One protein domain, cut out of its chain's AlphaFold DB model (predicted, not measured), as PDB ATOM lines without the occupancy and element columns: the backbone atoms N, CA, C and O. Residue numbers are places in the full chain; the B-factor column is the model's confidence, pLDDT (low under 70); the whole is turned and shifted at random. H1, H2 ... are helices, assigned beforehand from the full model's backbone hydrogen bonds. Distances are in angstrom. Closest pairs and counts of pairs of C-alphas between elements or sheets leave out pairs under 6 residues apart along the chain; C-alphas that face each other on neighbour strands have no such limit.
ATOM      1  N   ASP A   2       9.996 128.491  37.769       65.19
ATOM      2  CA  ASP A   2      10.879 127.314  37.807       65.19
ATOM      3  C   ASP A   2      10.161 125.984  38.131       65.19
ATOM      4  O   ASP A   2      10.251 125.027  37.373       65.19
ATOM      5  N   LEU A   3       9.325 125.949  39.177       69.88
ATOM      6  CA  LEU A   3       8.548 124.751  39.549       69.88
ATOM      7  C   LEU A   3       7.504 124.342  38.498       69.88
ATOM      8  O   LEU A   3       7.258 123.157  38.291       69.88
ATOM      9  N   ILE A   4       6.894 125.323  37.834       71.56
ATOM     10  CA  ILE A   4       5.845 125.086  36.834       71.56
ATOM     11  C   ILE A   4       6.465 124.515  35.560       71.56
ATOM     12  O   ILE A   4       5.975 123.523  35.027       71.56
ATOM     13  N   LEU A   5       7.562 125.131  35.109       75.62
ATOM     14  CA  LEU A   5       8.350 124.648  33.982       75.62
ATOM     15  C   LEU A   5       8.943 123.272  34.282       75.62
ATOM     16  O   LEU A   5       8.898 122.419  33.409       75.62
ATOM     17  N   GLY A   6       9.402 123.020  35.511       75.50
ATOM     18  CA  GLY A   6       9.889 121.710  35.939       75.50
ATOM     19  C   GLY A   6       8.822 120.614  35.856       75.50
ATOM     20  O   GLY A   6       9.066 119.579  35.244       75.50
ATOM     21  N   GLN A   7       7.619 120.838  36.397       79.38
ATOM     22  CA  GLN A   7       6.536 119.843  36.321       79.38
ATOM     23  C   GLN A   7       6.007 119.638  34.899       79.38
ATOM     24  O   GLN A   7       5.719 118.504  34.513       79.38
ATOM     25  N   PHE A   8       5.888 120.714  34.117       82.38
ATOM     26  CA  PHE A   8       5.544 120.613  32.702       82.38
ATOM     27  C   PHE A   8       6.602 119.808  31.949       82.38
ATOM     28  O   PHE A   8       6.256 118.883  31.221       82.38
ATOM     29  N   ALA A   9       7.880 120.124  32.169       82.44
ATOM     30  CA  ALA A   9       8.995 119.409  31.578       82.44
ATOM     31  C   ALA A   9       8.927 117.929  31.946       82.44
ATOM     32  O   ALA A   9       8.945 117.118  31.045       82.44
ATOM     33  N   GLU A  10       8.748 117.539  33.209       82.88
ATOM     34  CA  GLU A  10       8.656 116.114  33.569       82.88
ATOM     35  C   GLU A  10       7.462 115.386  32.927       82.88
ATOM     36  O   GLU A  10       7.590 114.229  32.523       82.88
ATOM     37  N   ALA A  11       6.307 116.047  32.819       82.75
ATOM     38  CA  ALA A  11       5.101 115.448  32.250       82.75
ATOM     39  C   ALA A  11       5.142 115.351  30.717       82.75
ATOM     40  O   ALA A  11       4.649 114.380  30.142       82.75
ATOM     41  N   GLU A  12       5.719 116.354  30.058       82.38
ATOM     42  CA  GLU A  12       5.708 116.483  28.603       82.38
ATOM     43  C   GLU A  12       7.034 116.067  27.960       82.38
ATOM     44  O   GLU A  12       7.006 115.663  26.808       82.38
ATOM     45  N   LEU A  13       8.176 116.025  28.666       81.62
ATOM     46  CA  LEU A  13       9.484 115.658  28.075       81.62
ATOM     47  C   LEU A  13       9.421 114.361  27.270       81.62
ATOM     48  O   LEU A  13      10.092 114.229  26.255       81.62
ATOM     49  N   ALA A  14       8.654 113.387  27.762       83.38
ATOM     50  CA  ALA A  14       8.525 112.074  27.142       83.38
ATOM     51  C   ALA A  14       7.704 112.091  25.838       83.38
ATOM     52  O   ALA A  14       7.745 111.122  25.080       83.38
ATOM     53  N   THR A  15       6.929 113.150  25.604       84.44
ATOM     54  CA  THR A  15       6.072 113.341  24.427       84.44
ATOM     55  C   THR A  15       6.663 114.350  23.442       84.44
ATOM     56  O   THR A  15       6.325 114.294  22.260       84.44
ATOM     57  N   LEU A  16       7.547 115.235  23.915       85.81
ATOM     58  CA  LEU A  16       8.212 116.248  23.105       85.81
ATOM     59  C   LEU A  16       9.214 115.624  22.128       85.81
ATOM     60  O   LEU A  16       9.975 114.716  22.465       85.81
ATOM     61  N   SER A  17       9.235 116.151  20.906       87.94
ATOM     62  CA  SER A  17      10.265 115.822  19.913       87.94
ATOM     63  C   SER A  17      11.581 116.550  20.208       87.94
ATOM     64  O   SER A  17      11.581 117.574  20.887       87.94
ATOM     65  N   ASP A  18      12.702 116.110  19.624       88.25
ATOM     66  CA  ASP A  18      14.018 116.754  19.814       88.25
ATOM     67  C   ASP A  18      14.002 118.270  19.529       88.25
ATOM     68  O   ASP A  18      14.649 119.045  20.228       88.25
ATOM     69  N   ALA A  19      13.229 118.707  18.528       88.06
ATOM     70  CA  ALA A  19      13.067 120.126  18.202       88.06
ATOM     71  C   ALA A  19      12.293 120.905  19.280       88.06
ATOM     72  O   ALA A  19      12.636 122.044  19.583       88.06
ATOM     73  N   GLU A  20      11.274 120.287  19.879       87.31
ATOM     74  CA  GLU A  20      10.507 120.897  20.967       87.31
ATOM     75  C   GLU A  20      11.322 120.936  22.266       87.31
ATOM     76  O   GLU A  20      11.201 121.882  23.038       87.31
ATOM     77  N   LEU A  21      12.190 119.947  22.505       87.25
ATOM     78  CA  LEU A  21      13.137 119.997  23.619       87.25
ATOM     79  C   LEU A  21      14.090 121.194  23.499       87.25
ATOM     80  O   LEU A  21      14.265 121.918  24.477       87.25
ATOM     81  N   ASP A  22      14.656 121.436  22.312       88.75
ATOM     82  CA  ASP A  22      15.551 122.581  22.076       88.75
ATOM     83  C   ASP A  22      14.822 123.919  22.309       88.75
ATOM     84  O   ASP A  22      15.358 124.840  22.934       88.75
ATOM     85  N   GLU A  23      13.551 124.005  21.902       87.06
ATOM     86  CA  GLU A  23      12.699 125.152  22.216       87.06
ATOM     87  C   GLU A  23      12.423 125.299  23.713       87.06
ATOM     88  O   GLU A  23      12.518 126.410  24.234       87.06
ATOM     89  N   LEU A  24      12.106 124.210  24.419       85.94
ATOM     90  CA  LEU A  24      11.886 124.237  25.863       85.94
ATOM     91  C   LEU A  24      13.131 124.768  26.583       85.94
ATOM     92  O   LEU A  24      13.024 125.656  27.428       85.94
ATOM     93  N   GLU A  25      14.315 124.281  26.214       87.62
ATOM     94  CA  GLU A  25      15.588 124.772  26.744       87.62
ATOM     95  C   GLU A  25      15.813 126.257  26.442       87.62
ATOM     96  O   GLU A  25      16.303 126.997  27.301       87.62
ATOM     97  N   ALA A  26      15.444 126.720  25.246       88.06
ATOM     98  CA  ALA A  26      15.522 128.129  24.889       88.06
ATOM     99  C   ALA A  26      14.546 128.989  25.710       88.06
ATOM    100  O   ALA A  26      14.937 130.058  26.174       88.06
ATOM    101  N   ILE A  27      13.319 128.516  25.942       85.06
ATOM    102  CA  ILE A  27      12.307 129.187  26.773       85.06
ATOM    103  C   ILE A  27      12.786 129.276  28.226       85.06
ATOM    104  O   ILE A  27      12.675 130.335  28.836       85.06
ATOM    105  N   MET A  28      13.365 128.200  28.771       83.06
ATOM    106  CA  MET A  28      13.919 128.180  30.133       83.06
ATOM    107  C   MET A  28      15.118 129.122  30.323       83.06
ATOM    108  O   MET A  28      15.441 129.467  31.458       83.06
ATOM    109  N   ARG A  29      15.800 129.533  29.244       85.62
ATOM    110  CA  ARG A  29      16.858 130.557  29.309       85.62
ATOM    111  C   ARG A  29      16.321 131.986  29.331       85.62
ATOM    112  O   ARG A  29      17.084 132.880  29.692       85.62
ATOM    113  N   GLU A  30      15.074 132.211  28.925       87.38
ATOM    114  CA  GLU A  30      14.479 133.548  28.937       87.38
ATOM    115  C   GLU A  30      14.013 133.928  30.350       87.38
ATOM    116  O   GLU A  30      13.688 133.083  31.185       87.38
ATOM    117  N   GLU A  31      13.971 135.230  30.633       85.62
ATOM    118  CA  GLU A  31      13.540 135.724  31.939       85.62
ATOM    119  C   GLU A  31      12.033 135.515  32.150       85.62
ATOM    120  O   GLU A  31      11.217 135.824  31.279       85.62
ATOM    121  N   ASP A  32      11.648 135.114  33.366       82.38
ATOM    122  CA  ASP A  32      10.249 135.002  33.803       82.38
ATOM    123  C   ASP A  32       9.394 136.216  33.416       82.38
ATOM    124  O   ASP A  32       8.223 136.089  33.057       82.38
ATOM    125  N   ASN A  33       9.970 137.417  33.505       83.38
ATOM    126  CA  ASN A  33       9.247 138.643  33.209       83.38
ATOM    127  C   ASN A  33       8.898 138.755  31.719       83.38
ATOM    128  O   ASN A  33       7.789 139.168  31.393       83.38
ATOM    129  N   ASP A  34       9.806 138.359  30.827       87.19
ATOM    130  CA  ASP A  34       9.556 138.326  29.385       87.19
ATOM    131  C   ASP A  34       8.513 137.265  29.030       87.19
ATOM    132  O   ASP A  34       7.575 137.566  28.289       87.19
ATOM    133  N   LEU A  35       8.600 136.078  29.640       83.81
ATOM    134  CA  LEU A  35       7.597 135.021  29.485       83.81
ATOM    135  C   LEU A  35       6.201 135.528  29.853       83.81
ATOM    136  O   LEU A  35       5.270 135.417  29.055       83.81
ATOM    137  N   VAL A  36       6.061 136.158  31.024       83.25
ATOM    138  CA  VAL A  36       4.789 136.743  31.466       83.25
ATOM    139  C   VAL A  36       4.296 137.788  30.472       83.25
ATOM    140  O   VAL A  36       3.125 137.749  30.111       83.25
ATOM    141  N   ARG A  37       5.164 138.680  29.979       88.81
ATOM    142  CA  ARG A  37       4.775 139.706  28.996       88.81
ATOM    143  C   ARG A  37       4.295 139.113  27.676       88.81
ATOM    144  O   ARG A  37       3.395 139.677  27.061       88.81
ATOM    145  N   TRP A  38       4.869 138.002  27.222       87.94
ATOM    146  CA  TRP A  38       4.378 137.313  26.026       87.94
ATOM    147  C   TRP A  38       3.032 136.638  26.276       87.94
ATOM    148  O   TRP A  38       2.120 136.768  25.461       87.94
ATOM    149  N   ILE A  39       2.876 135.978  27.426       82.75
ATOM    150  CA  ILE A  39       1.641 135.280  27.806       82.75
ATOM    151  C   ILE A  39       0.481 136.269  28.007       82.75
ATOM    152  O   ILE A  39      -0.648 135.991  27.606       82.75
ATOM    153  N   THR A  40       0.739 137.436  28.601       84.69
ATOM    154  CA  THR A  40      -0.271 138.491  28.792       84.69
ATOM    155  C   THR A  40      -0.546 139.297  27.522       84.69
ATOM    156  O   THR A  40      -1.478 140.100  27.506       84.69
ATOM    157  N   GLY A  41       0.241 139.094  26.461       84.25
ATOM    158  CA  GLY A  41       0.164 139.870  25.222       84.25
ATOM    159  C   GLY A  41       0.726 141.291  25.342       84.25
ATOM    160  O   GLY A  41       0.509 142.113  24.455       84.25
ATOM    161  N   GLU A  42       1.451 141.596  26.419       88.06
ATOM    162  CA  GLU A  42       2.132 142.877  26.621       88.06
ATOM    163  C   GLU A  42       3.325 143.052  25.663       88.06
ATOM    164  O   GLU A  42       3.678 144.174  25.293       88.06
ATOM    165  N   LYS A  43       3.927 141.946  25.210       87.88
ATOM    166  CA  LYS A  43       5.013 141.930  24.224       87.88
ATOM    167  C   LYS A  43       4.709 140.925  23.106       87.88
ATOM    168  O   LYS A  43       4.166 139.859  23.391       87.88
ATOM    169  N   PRO A  44       5.069 141.219  21.840       86.06
ATOM    170  CA  PRO A  44       4.934 140.249  20.759       86.06
ATOM    171  C   PRO A  44       5.817 139.026  21.014       86.06
ATOM    172  O   PRO A  44       7.003 139.162  21.333       86.06
ATOM    173  N   LEU A  45       5.221 137.844  20.852       85.81
ATOM    174  CA  LEU A  45       5.915 136.567  20.938       85.81
ATOM    175  C   LEU A  45       6.882 136.434  19.745       85.81
ATOM    176  O   LEU A  45       6.451 136.598  18.600       85.81
ATOM    177  N   PRO A  46       8.180 136.174  19.975       86.44
ATOM    178  CA  PRO A  46       9.139 135.936  18.901       86.44
ATOM    179  C   PRO A  46       8.729 134.738  18.034       86.44
ATOM    180  O   PRO A  46       8.268 133.738  18.571       86.44
ATOM    181  N   GLU A  47       8.983 134.780  16.721       85.50
ATOM    182  CA  GLU A  47       8.641 133.672  15.801       85.50
ATOM    183  C   GLU A  47       9.261 132.329  16.217       85.50
ATOM    184  O   GLU A  47       8.642 131.287  16.048       85.50
ATOM    185  N   ARG A  48      10.447 132.356  16.840       83.44
ATOM    186  CA  ARG A  48      11.117 131.168  17.400       83.44
ATOM    187  C   ARG A  48      10.364 130.490  18.547       83.44
ATOM    188  O   ARG A  48      10.664 129.349  18.841       83.44
ATOM    189  N   PHE A  49       9.455 131.208  19.203       84.75
ATOM    190  CA  PHE A  49       8.608 130.702  20.282       84.75
ATOM    191  C   PHE A  49       7.134 130.683  19.863       84.75
ATOM    192  O   PHE A  49       6.272 130.375  20.675       84.75
ATOM    193  N   ALA A  50       6.810 131.028  18.611       84.94
ATOM    194  CA  ALA A  50       5.449 131.015  18.079       84.94
ATOM    195  C   ALA A  50       5.028 129.591  17.685       84.94
ATOM    196  O   ALA A  50       4.582 129.336  16.566       84.94
ATOM    197  N   THR A  51       5.208 128.660  18.614       85.94
ATOM    198  CA  THR A  51       5.035 127.225  18.418       85.94
ATOM    199  C   THR A  51       3.954 126.685  19.340       85.94
ATOM    200  O   THR A  51       3.528 127.328  20.307       85.94
ATOM    201  N   GLU A  52       3.476 125.483  19.024       85.31
ATOM    202  CA  GLU A  52       2.466 124.814  19.843       85.31
ATOM    203  C   GLU A  52       2.981 124.547  21.262       85.31
ATOM    204  O   GLU A  52       2.206 124.648  22.211       85.31
ATOM    205  N   LEU A  53       4.287 124.313  21.435       85.38
ATOM    206  CA  LEU A  53       4.910 124.127  22.742       85.38
ATOM    207  C   LEU A  53       4.728 125.346  23.649       85.38
ATOM    208  O   LEU A  53       4.259 125.209  24.779       85.38
ATOM    209  N   PHE A  54       5.056 126.546  23.162       86.00
ATOM    210  CA  PHE A  54       4.899 127.762  23.959       86.00
ATOM    211  C   PHE A  54       3.432 128.001  24.320       86.00
ATOM    212  O   PHE A  54       3.118 128.355  25.456       86.00
ATOM    213  N   ALA A  55       2.515 127.751  23.380       85.25
ATOM    214  CA  ALA A  55       1.083 127.838  23.647       85.25
ATOM    215  C   ALA A  55       0.640 126.837  24.730       85.25
ATOM    216  O   ALA A  55      -0.150 127.200  25.603       85.25
ATOM    217  N   ARG A  56       1.180 125.609  24.727       85.38
ATOM    218  CA  ARG A  56       0.934 124.598  25.768       85.38
ATOM    219  C   ARG A  56       1.488 125.032  27.121       85.38
ATOM    220  O   ARG A  56       0.759 124.929  28.098       85.38
ATOM    221  N   ILE A  57       2.705 125.576  27.179       82.56
ATOM    222  CA  ILE A  57       3.309 126.102  28.418       82.56
ATOM    223  C   ILE A  57       2.493 127.281  28.964       82.56
ATOM    224  O   ILE A  57       2.187 127.329  30.150       82.56
ATOM    225  N   ALA A  58       2.086 128.215  28.102       80.25
ATOM    226  CA  ALA A  58       1.266 129.365  28.480       80.25
ATOM    227  C   ALA A  58      -0.131 128.954  28.979       80.25
ATOM    228  O   ALA A  58      -0.694 129.587  29.876       80.25
ATOM    229  N   ALA A  59      -0.696 127.894  28.395       81.38
ATOM    230  CA  ALA A  59      -1.957 127.299  28.821       81.38
ATOM    231  C   ALA A  59      -1.806 126.385  30.048       81.38
ATOM    232  O   ALA A  59      -2.807 126.107  30.715       81.38
ATOM    233  N   TYR A  60      -0.586 125.939  30.364       77.31
ATOM    234  CA  TYR A  60      -0.293 125.094  31.511       77.31
ATOM    235  C   TYR A  60      -0.466 125.899  32.797       77.31
ATOM    236  O   TYR A  60       0.427 126.575  33.309       77.31
TER     237      TYR A  60
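This is residues 2 to 60 of the 72 residues of a protein of Sinorhizobium fredii CCBAU 25509 (UniProt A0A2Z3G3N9). Three helices, H1, H2 and H4, make a triangle with few contacts between them: H1 and H2 run nearly antiparallel and H4 stands slanted to both. H3 caps one end of this group of three, near H4 and about perpendicular to it, and the long link of residues 40 to 51 loops from H3 back to H4. The printed part has 59 residues with four named helices, in the order H1, H2, H3, H4, and no named strand; the class is all helix. It is compact, with a radius of gyration of the C-alphas of 10.8 A and spans of 31 by 23 by 19 A.

H2, residues 18 to 29, only just touches H4, residues 52 to 59, with 3 pairs of C-alphas within 8 A and with residues 20 to 24 of H2 alone. Their closest C-alphas, of Glu 20 and Leu 53, are 6.7 A apart, and they run the same way at a steep tilt of 44 degrees. H1, residues 2 to 12, is close to H2 but not clearly touching, with the closest C-alphas, of Leu 5 and Met 28, 7.6 A apart; they run opposite ways at a shallow tilt of 7 degrees. H1 is also close to H4 but not clearly touching, the closest C-alphas being those of Phe 8 and Ile 57, 7.3 A apart. H3, residues 32 to 39, is close to H4 but not clearly touching, with C-alphas 39 and 58 the closest at 6.0 A, and the two are about perpendicular at 78 degrees. H1 and H3 are apart. In H1, H2, H3 and H4 every O i to N i+4 pair is within hydrogen-bond range.

H2 is 17.0 A long from C-alpha 18 at (14.018, 116.754, 19.814) to C-alpha 29. H1 is 15.1 A long and begins at C-alpha 2, (10.879, 127.314, 37.807). H3 measures 10.5 A, and H4 measures 10.3 A, ending at C-alpha 59, (-1.957, 127.299, 28.821).

The two C-alphas farthest apart, of Ala 14 and Glu 42, are 31.5 A apart. The printed part has no cut. The link from H3 to H4 is long; the other two are tight. Confidence is low, under 70, at residues 2 to 3.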